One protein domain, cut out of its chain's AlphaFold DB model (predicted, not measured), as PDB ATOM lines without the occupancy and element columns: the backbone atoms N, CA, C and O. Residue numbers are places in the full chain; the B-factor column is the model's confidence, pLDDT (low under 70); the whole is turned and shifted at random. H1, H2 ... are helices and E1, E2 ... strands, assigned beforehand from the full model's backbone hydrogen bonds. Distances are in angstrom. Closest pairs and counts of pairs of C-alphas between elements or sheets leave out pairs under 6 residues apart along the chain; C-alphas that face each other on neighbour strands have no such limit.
ATOM      1  N   ALA A   8      76.842  78.705 105.016       98.12
ATOM      2  CA  ALA A   8      76.133  78.968 106.271       98.12
ATOM      3  C   ALA A   8      75.352  77.734 106.758       98.12
ATOM      4  O   ALA A   8      75.275  77.479 107.956       98.12
ATOM      5  N   GLY A   9      74.829  76.927 105.830       98.12
ATOM      6  CA  GLY A   9      74.167  75.668 106.152       98.12
ATOM      7  C   GLY A   9      75.109  74.579 106.669       98.12
ATOM      8  O   GLY A   9      74.702  73.796 107.524       98.12
ATOM      9  N   ILE A  10      76.362  74.551 106.197       98.25
ATOM     10  CA  ILE A  10      77.417  73.677 106.741       98.25
ATOM     11  C   ILE A  10      77.747  74.097 108.175       98.25
ATOM     12  O   ILE A  10      77.713  73.273 109.092       98.25
ATOM     13  N   GLY A  11      77.984  75.396 108.388       97.81
ATOM     14  CA  GLY A  11      78.235  75.961 109.717       97.81
ATOM     15  C   GLY A  11      77.081  75.701 110.691       97.81
ATOM     16  O   GLY A  11      77.309  75.307 111.827       97.81
ATOM     17  N   GLY A  12      75.837  75.817 110.221       98.12
ATOM     18  CA  GLY A  12      74.629  75.533 111.000       98.12
ATOM     19  C   GLY A  12      74.243  74.053 111.108       98.12
ATOM     20  O   GLY A  12      73.181  73.759 111.649       98.12
ATOM     21  N   ARG A  13      75.048  73.124 110.572       97.88
ATOM     22  CA  ARG A  13      74.785  71.671 110.574       97.88
ATOM     23  C   ARG A  13      73.393  71.290 110.046       97.88
ATOM     24  O   ARG A  13      72.753  70.358 110.533       97.88
ATOM     25  N   VAL A  14      72.916  71.995 109.019       98.38
ATOM     26  CA  VAL A  14      71.614  71.723 108.393       98.38
ATOM     27  C   VAL A  14      71.665  70.359 107.702       98.38
ATOM     28  O   VAL A  14      72.384  70.178 106.720       98.38
ATOM     29  N   SER A  15      70.880  69.398 108.190       97.75
ATOM     30  CA  SER A  15      70.985  67.979 107.814       97.75
ATOM     31  C   SER A  15      70.928  67.715 106.304       97.75
ATOM     32  O   SER A  15      71.725  66.935 105.785       97.75
ATOM     33  N   GLY A  16      70.033  68.385 105.570       97.50
ATOM     34  CA  GLY A  16      69.936  68.245 104.112       97.50
ATOM     35  C   GLY A  16      71.164  68.772 103.358       97.50
ATOM     36  O   GLY A  16      71.556  68.209 102.336       97.50
ATOM     37  N   ILE A  17      71.805  69.816 103.884       97.62
ATOM     38  CA  ILE A  17      73.015  70.413 103.309       97.62
ATOM     39  C   ILE A  17      74.217  69.503 103.582       97.62
ATOM     40  O   ILE A  17      74.976  69.219 102.657       97.62
ATOM     41  N   LEU A  18      74.345  68.967 104.800       98.00
ATOM     42  CA  LEU A  18      75.397  67.999 105.125       98.00
ATOM     43  C   LEU A  18      75.319  66.758 104.226       98.00
ATOM     44  O   LEU A  18      76.296  66.442 103.560       98.00
ATOM     45  N   LYS A  19      74.137  66.138 104.100       97.06
ATOM     46  CA  LYS A  19      73.939  64.957 103.238       97.06
ATOM     47  C   LYS A  19      74.273  65.219 101.771       97.06
ATOM     48  O   LYS A  19      74.860  64.380 101.100       97.06
ATOM     49  N   THR A  20      73.890  66.387 101.257       96.06
ATOM     50  CA  THR A  20      74.200  66.750  99.866       96.06
ATOM     51  C   THR A  20      75.699  66.974  99.666       96.06
ATOM     52  O   THR A  20      76.228  66.650  98.608       96.06
ATOM     53  N   THR A  21      76.377  67.521 100.675       96.38
ATOM     54  CA  THR A  21      77.824  67.775 100.640       96.38
ATOM     55  C   THR A  21      78.614  66.476 100.733       96.38
ATOM     56  O   THR A  21      79.550  66.289  99.970       96.38
ATOM     57  N   GLU A  22      78.183  65.545 101.586       96.12
ATOM     58  CA  GLU A  22      78.740  64.190 101.691       96.12
ATOM     59  C   GLU A  22      78.608  63.401 100.383       96.12
ATOM     60  O   GLU A  22      79.518  62.678  99.997       96.12
ATOM     61  N   ALA A  23      77.504  63.584  99.657       95.44
ATOM     62  CA  ALA A  23      77.290  62.952  98.358       95.44
ATOM     63  C   ALA A  23      78.081  63.604  97.204       95.44
ATOM     64  O   ALA A  23      77.993  63.141  96.061       95.44
ATOM     65  N   ALA A  24      78.808  64.700  97.447       94.56
ATOM     66  CA  ALA A  24      79.595  65.354  96.411       94.56
ATOM     67  C   ALA A  24      80.824  64.508  96.059       94.56
ATOM     68  O   ALA A  24      81.576  64.091  96.930       94.56
ATOM     69  N   SER A  25      81.081  64.313  94.763       93.69
ATOM     70  CA  SER A  25      82.277  63.585  94.316       93.69
ATOM     71  C   SER A  25      83.581  64.312  94.642       93.69
ATOM     72  O   SER A  25      84.623  63.678  94.752       93.69
ATOM     73  N   LYS A  26      83.532  65.646  94.740       94.44
ATOM     74  CA  LYS A  26      84.633  66.519  95.149       94.44
ATOM     75  C   LYS A  26      84.058  67.738  95.853       94.44
ATOM     76  O   LYS A  26      83.058  68.299  95.400       94.44
ATOM     77  N   ILE A  27      84.736  68.186  96.900       96.81
ATOM     78  CA  ILE A  27      84.418  69.421  97.617       96.81
ATOM     79  C   ILE A  27      85.568  70.400  97.396       96.81
ATOM     80  O   ILE A  27      86.735  70.034  97.531       96.81
ATOM     81  N   VAL A  28      85.240  71.647  97.054       96.75
ATOM     82  CA  VAL A  28      86.210  72.743  96.966       96.75
ATOM     83  C   VAL A  28      85.798  73.852  97.923       96.75
ATOM     84  O   VAL A  28      84.692  74.385  97.824       96.75
ATOM     85  N   ALA A  29      86.701  74.214  98.827       97.38
ATOM     86  CA  ALA A  29      86.568  75.339  99.736       97.38
ATOM     87  C   ALA A  29      87.371  76.534  99.208       97.38
ATOM     88  O   ALA A  29      88.561  76.411  98.917       97.38
ATOM     89  N   ILE A  30      86.723  77.695  99.103       96.69
ATOM     90  CA  ILE A  30      87.343  78.944  98.646       96.69
ATOM     91  C   ILE A  30      87.232  79.962  99.778       96.69
ATOM     92  O   ILE A  30      86.125  80.353 100.149       96.69
ATOM     93  N   ASP A  31      88.368  80.415 100.304       97.50
ATOM     94  CA  ASP A  31      88.431  81.417 101.366       97.50
ATOM     95  C   ASP A  31      89.111  82.700 100.883       97.50
ATOM     96  O   ASP A  31      90.237  82.698 100.393       97.50
ATOM     97  N   GLY A  32      88.443  83.839 101.069       95.56
ATOM     98  CA  GLY A  32      88.976  85.146 100.666       95.56
ATOM     99  C   GLY A  32      89.949  85.781 101.663       95.56
ATOM    100  O   GLY A  32      90.569  86.791 101.345       95.56
ATOM    101  N   CYS A  33      90.073  85.244 102.881       93.81
ATOM    102  CA  CYS A  33      90.913  85.820 103.932       93.81
ATOM    103  C   CYS A  33      91.523  84.741 104.847       93.81
ATOM    104  O   CYS A  33      91.036  83.608 104.850       93.81
ATOM    105  N   PRO A  34      92.528  85.091 105.676       94.44
ATOM    106  CA  PRO A  34      93.214  84.137 106.556       94.44
ATOM    107  C   PRO A  34      92.349  83.519 107.667       94.44
ATOM    108  O   PRO A  34      92.815  82.657 108.409       94.44
ATOM    109  N   LEU A  35      91.091  83.952 107.823       95.69
ATOM    110  CA  LEU A  35      90.190  83.379 108.825       95.69
ATOM    111  C   LEU A  35      89.780  81.941 108.492       95.69
ATOM    112  O   LEU A  35      89.474  81.187 109.423       95.69
ATOM    113  N   ASN A  36      89.827  81.564 107.207       97.44
ATOM    114  CA  ASN A  36      89.541  80.215 106.715       97.44
ATOM    115  C   ASN A  36      88.157  79.699 107.148       97.44
ATOM    116  O   ASN A  36      88.019  78.581 107.645       97.44
ATOM    117  N   CYS A  37      87.130  80.545 107.024       97.81
ATOM    118  CA  CYS A  37      85.779  80.239 107.492       97.81
ATOM    119  C   CYS A  37      85.173  79.040 106.755       97.81
ATOM    120  O   CYS A  37      84.498  78.223 107.384       97.81
ATOM    121  N   ALA A  38      85.406  78.922 105.443       98.19
ATOM    122  CA  ALA A  38      84.902  77.808 104.651       98.19
ATOM    123  C   ALA A  38      85.555  76.494 105.077       98.19
ATOM    124  O   ALA A  38      84.852  75.546 105.431       98.19
ATOM    125  N   ARG A  39      86.893  76.478 105.125       98.25
ATOM    126  CA  ARG A  39      87.682  75.339 105.602       98.25
ATOM    127  C   ARG A  39      87.255  74.881 106.998       98.25
ATOM    128  O   ARG A  39      86.896  73.721 107.162       98.25
ATOM    129  N   LYS A  40      87.225  75.788 107.982       98.31
ATOM    130  CA  LYS A  40      86.864  75.447 109.369       98.31
ATOM    131  C   LYS A  40      85.449  74.888 109.475       98.31
ATOM    132  O   LYS A  40      85.234  73.899 110.161       98.31
ATOM    133  N   SER A  41      84.488  75.478 108.761       98.44
ATOM    134  CA  SER A  41      83.105  74.983 108.785       98.44
ATOM    135  C   SER A  41      83.001  73.548 108.267       98.44
ATOM    136  O   SER A  41      82.224  72.767 108.812       98.44
ATOM    137  N   LEU A  42      83.762  73.203 107.221       98.50
ATOM    138  CA  LEU A  42      83.823  71.847 106.671       98.50
ATOM    139  C   LEU A  42      84.494  70.873 107.645       98.50
ATOM    140  O   LEU A  42      83.905  69.837 107.945       98.50
ATOM    141  N   GLU A  43      85.664  71.236 108.182       98.38
ATOM    142  CA  GLU A  43      86.410  70.423 109.156       98.38
ATOM    143  C   GLU A  43      85.556  70.113 110.393       98.38
ATOM    144  O   GLU A  43      85.413  68.957 110.787       98.38
ATOM    145  N   GLU A  44      84.906  71.122 110.980       98.19
ATOM    146  CA  GLU A  44      84.042  70.922 112.146       98.19
ATOM    147  C   GLU A  44      82.749  70.150 111.816       98.19
ATOM    148  O   GLU A  44      82.098  69.610 112.716       98.19
ATOM    149  N   ALA A  45      82.323  70.137 110.549       98.00
ATOM    150  CA  ALA A  45      81.212  69.318 110.068       98.00
ATOM    151  C   ALA A  45      81.636  67.875 109.733       98.00
ATOM    152  O   ALA A  45      80.782  67.075 109.357       98.00
ATOM    153  N   GLY A  46      82.918  67.537 109.910       97.88
ATOM    154  CA  GLY A  46      83.466  66.199 109.702       97.88
ATOM    155  C   GLY A  46      83.970  65.931 108.284       97.88
ATOM    156  O   GLY A  46      84.384  64.811 107.998       97.88
ATOM    157  N   PHE A  47      83.968  66.929 107.398       97.81
ATOM    158  CA  PHE A  47      84.551  66.791 106.066       97.81
ATOM    159  C   PHE A  47      86.051  67.052 106.140       97.81
ATOM    160  O   PHE A  47      86.471  68.131 106.549       97.81
ATOM    161  N   THR A  48      86.858  66.075 105.735       94.62
ATOM    162  CA  THR A  48      88.329  66.161 105.770       94.62
ATOM    163  C   THR A  48      88.977  66.047 104.393       94.62
ATOM    164  O   THR A  48      90.117  66.473 104.228       94.62
ATOM    165  N   ASP A  49      88.255  65.529 103.396       95.38
ATOM    166  CA  ASP A  49      88.722  65.428 102.014       95.38
ATOM    167  C   ASP A  49      88.092  66.522 101.140       95.38
ATOM    168  O   ASP A  49      86.992  66.383 100.601       95.38
ATOM    169  N   PHE A  50      88.779  67.659 101.042       96.62
ATOM    170  CA  PHE A  50      88.384  68.756 100.168       96.62
ATOM    171  C   PHE A  50      89.598  69.558  99.705       96.62
ATOM    172  O   PHE A  50      90.525  69.823 100.469       96.62
ATOM    173  N   GLY A  51      89.554  70.017  98.456       96.50
ATOM    174  CA  GLY A  51      90.529  70.978  97.956       96.50
ATOM    175  C   GLY A  51      90.266  72.346  98.575       96.50
ATOM    176  O   GLY A  51      89.127  72.813  98.594       96.50
ATOM    177  N   HIS A  52      91.306  73.012  99.065       97.50
ATOM    178  CA  HIS A  52      91.199  74.343  99.662       97.50
ATOM    179  C   HIS A  52      92.048  75.343  98.887       97.50
ATOM    180  O   HIS A  52      93.205  75.075  98.579       97.50
ATOM    181  N   VAL A  53      91.471  76.502  98.584       97.38
ATOM    182  CA  VAL A  53      92.206  77.661  98.078       97.38
ATOM    183  C   VAL A  53      91.921  78.867  98.963       97.38
ATOM    184  O   VAL A  53      90.773  79.269  99.161       97.38
ATOM    185  N   GLN A  54      92.991  79.465  99.474       96.94
ATOM    186  CA  GLN A  54      92.955  80.703 100.236       96.94
ATOM    187  C   GLN A  54      93.478  81.823  99.326       96.94
ATOM    188  O   GLN A  54      94.645  81.853  98.954       96.94
ATOM    189  N   LEU A  55      92.605  82.736  98.907       97.12
ATOM    190  CA  LEU A  55      92.927  83.727  97.874       97.12
ATOM    191  C   LEU A  55      94.034  84.707  98.299       97.12
ATOM    192  O   LEU A  55      94.766  85.203  97.448       97.12
ATOM    193  N   ALA A  56      94.188  84.972  99.598       93.31
ATOM    194  CA  ALA A  56      95.232  85.871 100.094       93.31
ATOM    195  C   ALA A  56      96.635  85.232 100.049       93.31
ATOM    196  O   ALA A  56      97.592  85.962  99.802       93.31
ATOM    197  N   ASP A  57      96.751  83.904 100.163       94.75
ATOM    198  CA  ASP A  57      97.994  83.151  99.926       94.75
ATOM    199  C   ASP A  57      98.459  83.268  98.464       94.75
ATOM    200  O   ASP A  57      99.650  83.195  98.173       94.75
ATOM    201  N   LEU A  58      97.526  83.534  97.539       95.69
ATOM    202  CA  LEU A  58      97.810  83.852  96.134       95.69
ATOM    203  C   LEU A  58      98.065  85.353  95.892       95.69
ATOM    204  O   LEU A  58      98.193  85.789  94.748       95.69
ATOM    205  N   GLY A  59      98.101  86.170  96.948       95.31
ATOM    206  CA  GLY A  59      98.265  87.623  96.867       95.31
ATOM    207  C   GLY A  59      96.986  88.395  96.521       95.31
ATOM    208  O   GLY A  59      97.049  89.609  96.322       95.31
ATOM    209  N   TYR A  60      95.817  87.743  96.468       96.00
ATOM    210  CA  TYR A  60      94.561  88.389  96.082       96.00
ATOM    211  C   TYR A  60      93.841  89.012  97.280       96.00
ATOM    212  O   TYR A  60      92.996  88.403  97.940       96.00
ATOM    213  N   LYS A  61      94.167  90.274  97.548       93.12
ATOM    214  CA  LYS A  61      93.537  91.081  98.596       93.12
ATOM    215  C   LYS A  61      92.176  91.629  98.163       93.12
ATOM    216  O   LYS A  61      91.995  92.094  97.031       93.12
ATOM    217  N   LYS A  62      91.221  91.619  99.099       90.62
ATOM    218  CA  LYS A  62      89.867  92.163  98.915       90.62
ATOM    219  C   LYS A  62      89.930  93.651  98.561       90.62
ATOM    220  O   LYS A  62      90.527  94.427  99.291       90.62
ATOM    221  N   GLY A  63      89.279  94.041  97.466       93.31
ATOM    222  CA  GLY A  63      89.240  95.432  96.994       93.31
ATOM    223  C   GLY A  63      90.464  95.879  96.187       93.31
ATOM    224  O   GLY A  63      90.389  96.896  95.511       93.31
ATOM    225  N   GLU A  64      91.551  95.102  96.186       95.50
ATOM    226  CA  GLU A  64      92.807  95.434  95.488       95.50
ATOM    227  C   GLU A  64      93.100  94.494  94.305       95.50
ATOM    228  O   GLU A  64      94.060  94.690  93.563       95.50
ATOM    229  N   SER A  65      92.270  93.465  94.107       95.88
ATOM    230  CA  SER A  65      92.501  92.411  93.113       95.88
ATOM    231  C   SER A  65      91.396  92.385  92.055       95.88
ATOM    232  O   SER A  65      90.426  91.643  92.209       95.88
ATOM    233  N   PRO A  66      91.514  93.185  90.976       95.62
ATOM    234  CA  PRO A  66      90.629  93.092  89.818       95.62
ATOM    235  C   PRO A  66      90.510  91.665  89.272       95.62
ATOM    236  O   PRO A  66      91.483  90.909  89.263       95.62
ATOM    237  N   VAL A  67      89.334  91.302  88.772       96.06
ATOM    238  CA  VAL A  67      89.146  90.004  88.120       96.06
ATOM    239  C   VAL A  67      89.847  90.022  86.763       96.06
ATOM    240  O   VAL A  67      89.576  90.888  85.936       96.06
ATOM    241  N   THR A  68      90.739  89.060  86.541       97.50
ATOM    242  CA  THR A  68      91.343  88.762  85.238       97.50
ATOM    243  C   THR A  68      91.250  87.261  84.989       97.50
ATOM    244  O   THR A  68      91.188  86.484  85.946       97.50
ATOM    245  N   GLU A  69      91.248  86.839  83.725       97.75
ATOM    246  CA  GLU A  69      91.223  85.410  83.376       97.75
ATOM    247  C   GLU A  69      92.391  84.653  84.013       97.75
ATOM    248  O   GLU A  69      92.189  83.609  84.625       97.75
ATOM    249  N   GLU A  70      93.593  85.231  83.968       97.25
ATOM    250  CA  GLU A  70      94.790  84.680  84.607       97.25
ATOM    251  C   GLU A  70      94.585  84.419  86.108       97.25
ATOM    252  O   GLU A  70      94.893  83.337  86.603       97.25
ATOM    253  N   ARG A  71      94.005  85.374  86.847       96.69
ATOM    254  CA  ARG A  71      93.771  85.219  88.292       96.69
ATOM    255  C   ARG A  71      92.751  84.131  88.595       96.69
ATOM    256  O   ARG A  71      92.933  83.370  89.547       96.69
ATOM    257  N   VAL A  72      91.696  84.048  87.781       95.69
ATOM    258  CA  VAL A  72      90.670  83.002  87.885       95.69
ATOM    259  C   VAL A  72      91.282  81.627  87.622       95.69
ATOM    260  O   VAL A  72      91.047  80.704  88.404       95.69
ATOM    261  N   LEU A  73      92.104  81.494  86.578       96.12
ATOM    262  CA  LEU A  73      92.795  80.248  86.246       96.12
ATOM    263  C   LEU A  73      93.750  79.822  87.363       96.12
ATOM    264  O   LEU A  73      93.670  78.684  87.821       96.12
ATOM    265  N   THR A  74      94.575  80.736  87.876       96.69
ATOM    266  CA  THR A  74      95.484  80.462  88.999       96.69
ATOM    267  C   THR A  74      94.727  79.984  90.241       96.69
ATOM    268  O   THR A  74      95.108  78.981  90.844       96.69
ATOM    269  N   ALA A  75      93.618  80.639  90.605       95.50
ATOM    270  CA  ALA A  75      92.802  80.222  91.747       95.50
ATOM    271  C   ALA A  75      92.151  78.842  91.540       95.50
ATOM    272  O   ALA A  75      92.117  78.034  92.466       95.50
ATOM    273  N   ALA A  76      91.667  78.545  90.329       93.06
ATOM    274  CA  ALA A  76      91.102  77.237  90.006       93.06
ATOM    275  C   ALA A  76      92.166  76.125  90.070       93.06
ATOM    276  O   ALA A  76      91.926  75.058  90.642       93.06
ATOM    277  N   MET A  77      93.359  76.394  89.533       94.12
ATOM    278  CA  MET A  77      94.472  75.445  89.497       94.12
ATOM    279  C   MET A  77      95.077  75.163  90.876       94.12
ATOM    280  O   MET A  77      95.582  74.064  91.087       94.12
ATOM    281  N   ALA A  78      94.974  76.092  91.833       95.12
ATOM    282  CA  ALA A  78      95.516  75.925  93.186       95.12
ATOM    283  C   ALA A  78      94.975  74.685  93.923       95.12
ATOM    284  O   ALA A  78      95.636  74.152  94.808       95.12
ATOM    285  N   THR A  79      93.794  74.191  93.537       92.25
ATOM    286  CA  THR A  79      93.164  73.014  94.158       92.25
ATOM    287  C   THR A  79      93.466  71.701  93.429       92.25
ATOM    288  O   THR A  79      93.213  70.626  93.965       92.25
ATOM    289  N   VAL A  80      94.045  71.759  92.224       90.88
ATOM    290  CA  VAL A  80      94.343  70.580  91.394       90.88
ATOM    291  C   VAL A  80      95.263  69.571  92.091       90.88
ATOM    292  O   VAL A  80      94.943  68.384  92.018       90.88
ATOM    293  N   PRO A  81      96.340  69.968  92.804       89.88
ATOM    294  CA  PRO A  81      97.219  69.008  93.479       89.88
ATOM    295  C   PRO A  81      96.500  68.125  94.503       89.88
ATOM    296  O   PRO A  81      96.861  66.962  94.658       89.88
ATOM    297  N   HIS A  82      95.452  68.647  95.155       91.31
ATOM    298  CA  HIS A  82      94.621  67.873  96.084       91.31
ATOM    299  C   HIS A  82      93.925  66.714  95.367       91.31
ATOM    300  O   HIS A  82      93.892  65.591  95.854       91.31
ATOM    301  N   PHE A  83      93.414  66.975  94.162       87.50
ATOM    302  CA  PHE A  83      92.650  65.995  93.395       87.50
ATOM    303  C   PHE A  83      93.484  65.133  92.448       87.50
ATOM    304  O   PHE A  83      92.952  64.166  91.910       87.50
ATOM    305  N   ALA A  84      94.751  65.476  92.217       81.19
ATOM    306  CA  ALA A  84      95.650  64.717  91.349       81.19
ATOM    307  C   ALA A  84      96.067  63.366  91.958       81.19
ATOM    308  O   ALA A  84      96.436  62.460  91.219       81.19
ATOM    309  N   ASN A  85      95.973  63.227  93.285       60.53
ATOM    310  CA  ASN A  85      96.363  62.022  94.025       60.53
ATOM    311  C   ASN A  85      95.168  61.181  94.513       60.53
ATOM    312  O   ASN A  85      95.367  60.204  95.229       60.53
TER     313      ASN A  85
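Overview. This is residues 8 to 85 of the 87 residues of an uncharacterized protein of Desulfovibrio sp. DV (UniProt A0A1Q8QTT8). Two short parallel strands, E1 and E2, lie side by side in the middle, with H3 packed on one face of the pair, mostly over E1, while H4 lies off the opposite face, coming near the strands with its residues 75 to 77, and H5 sits beside the start of E2, at Gly 51. H1 and H2 make a corner beyond the E1 edge, with H1 against H3, and a long loop, residues 55 to 68, reaches past the ends of the strands before H4. The printed part has 78 residues with five named helices and two named strands in the order H1 H2 E1 H3 E2 H4 H5; the sheet order is E1, E2, parallel, and the class is mostly helix. It is only just compact, close to loose, with a radius of gyration of the C-alphas of 13.6 A, and it spans 37 by 28 by 17 A.

Arrangement. Start at E1, residues 28 to 31, and E2, residues 51 to 54: they are parallel neighbours at 13 degrees, with N 29 and O 51 at 2.8 A and N 53 and O 29 at 2.9 A, within hydrogen-bond range. With H3, residues 37 to 44, they form a strand-helix-strand unit, two parallel neighbour strands with a helix between them along the chain, and its crossover is right-handed. Look at Ala 29 and Ala 38, the closest C-alphas of E1 and H3, 5.7 A apart. H1, residues 8 to 11, touches H3, the closest C-alphas being those of Gly 11 and Ser 41 at 5.1 A. H1 and H2, residues 15 to 22, touch only at the corner, closest at the C-alphas of Gly 9 and Ile 17, 6.1 A; H2 and H3 are apart. For H4, residues 69 to 77, the closest C-alphas to E2 are those of Val 53 and Ala 75, 6.9 A apart. For H5, residues 80 to 84, they are Gly 51 and His 82, 5.5 A; H4 and H5 meet only through their link. In H2, H3, H4 and H5 every O i to N i+4 pair is within hydrogen-bond range; H1 is too short for such a pair.

Along the chain. Find C-alpha 28 at (86.210, 72.743, 96.966); from there E1 runs 10.0 A to Asp 31, and E2 runs 10.3 A from Gly 51 to Gln 54. H3 and H2 each measure 10.6 A, and H4 measures 12.1 A. H1 begins at C-alpha 8, (76.133, 78.968, 106.271), and measures 5.0 A; H5 measures 6.0 A and ends at C-alpha 84, (95.650, 64.717, 91.349).

Size, cuts and confidence. The two C-alphas farthest apart are those of Ser 15 and Glu 70, 37.2 A. The printed part has no cut, and the link from E2 to H4, 14 residues, is long. The mean pLDDT of the printed part is 95.4, and residue 85 is under 70.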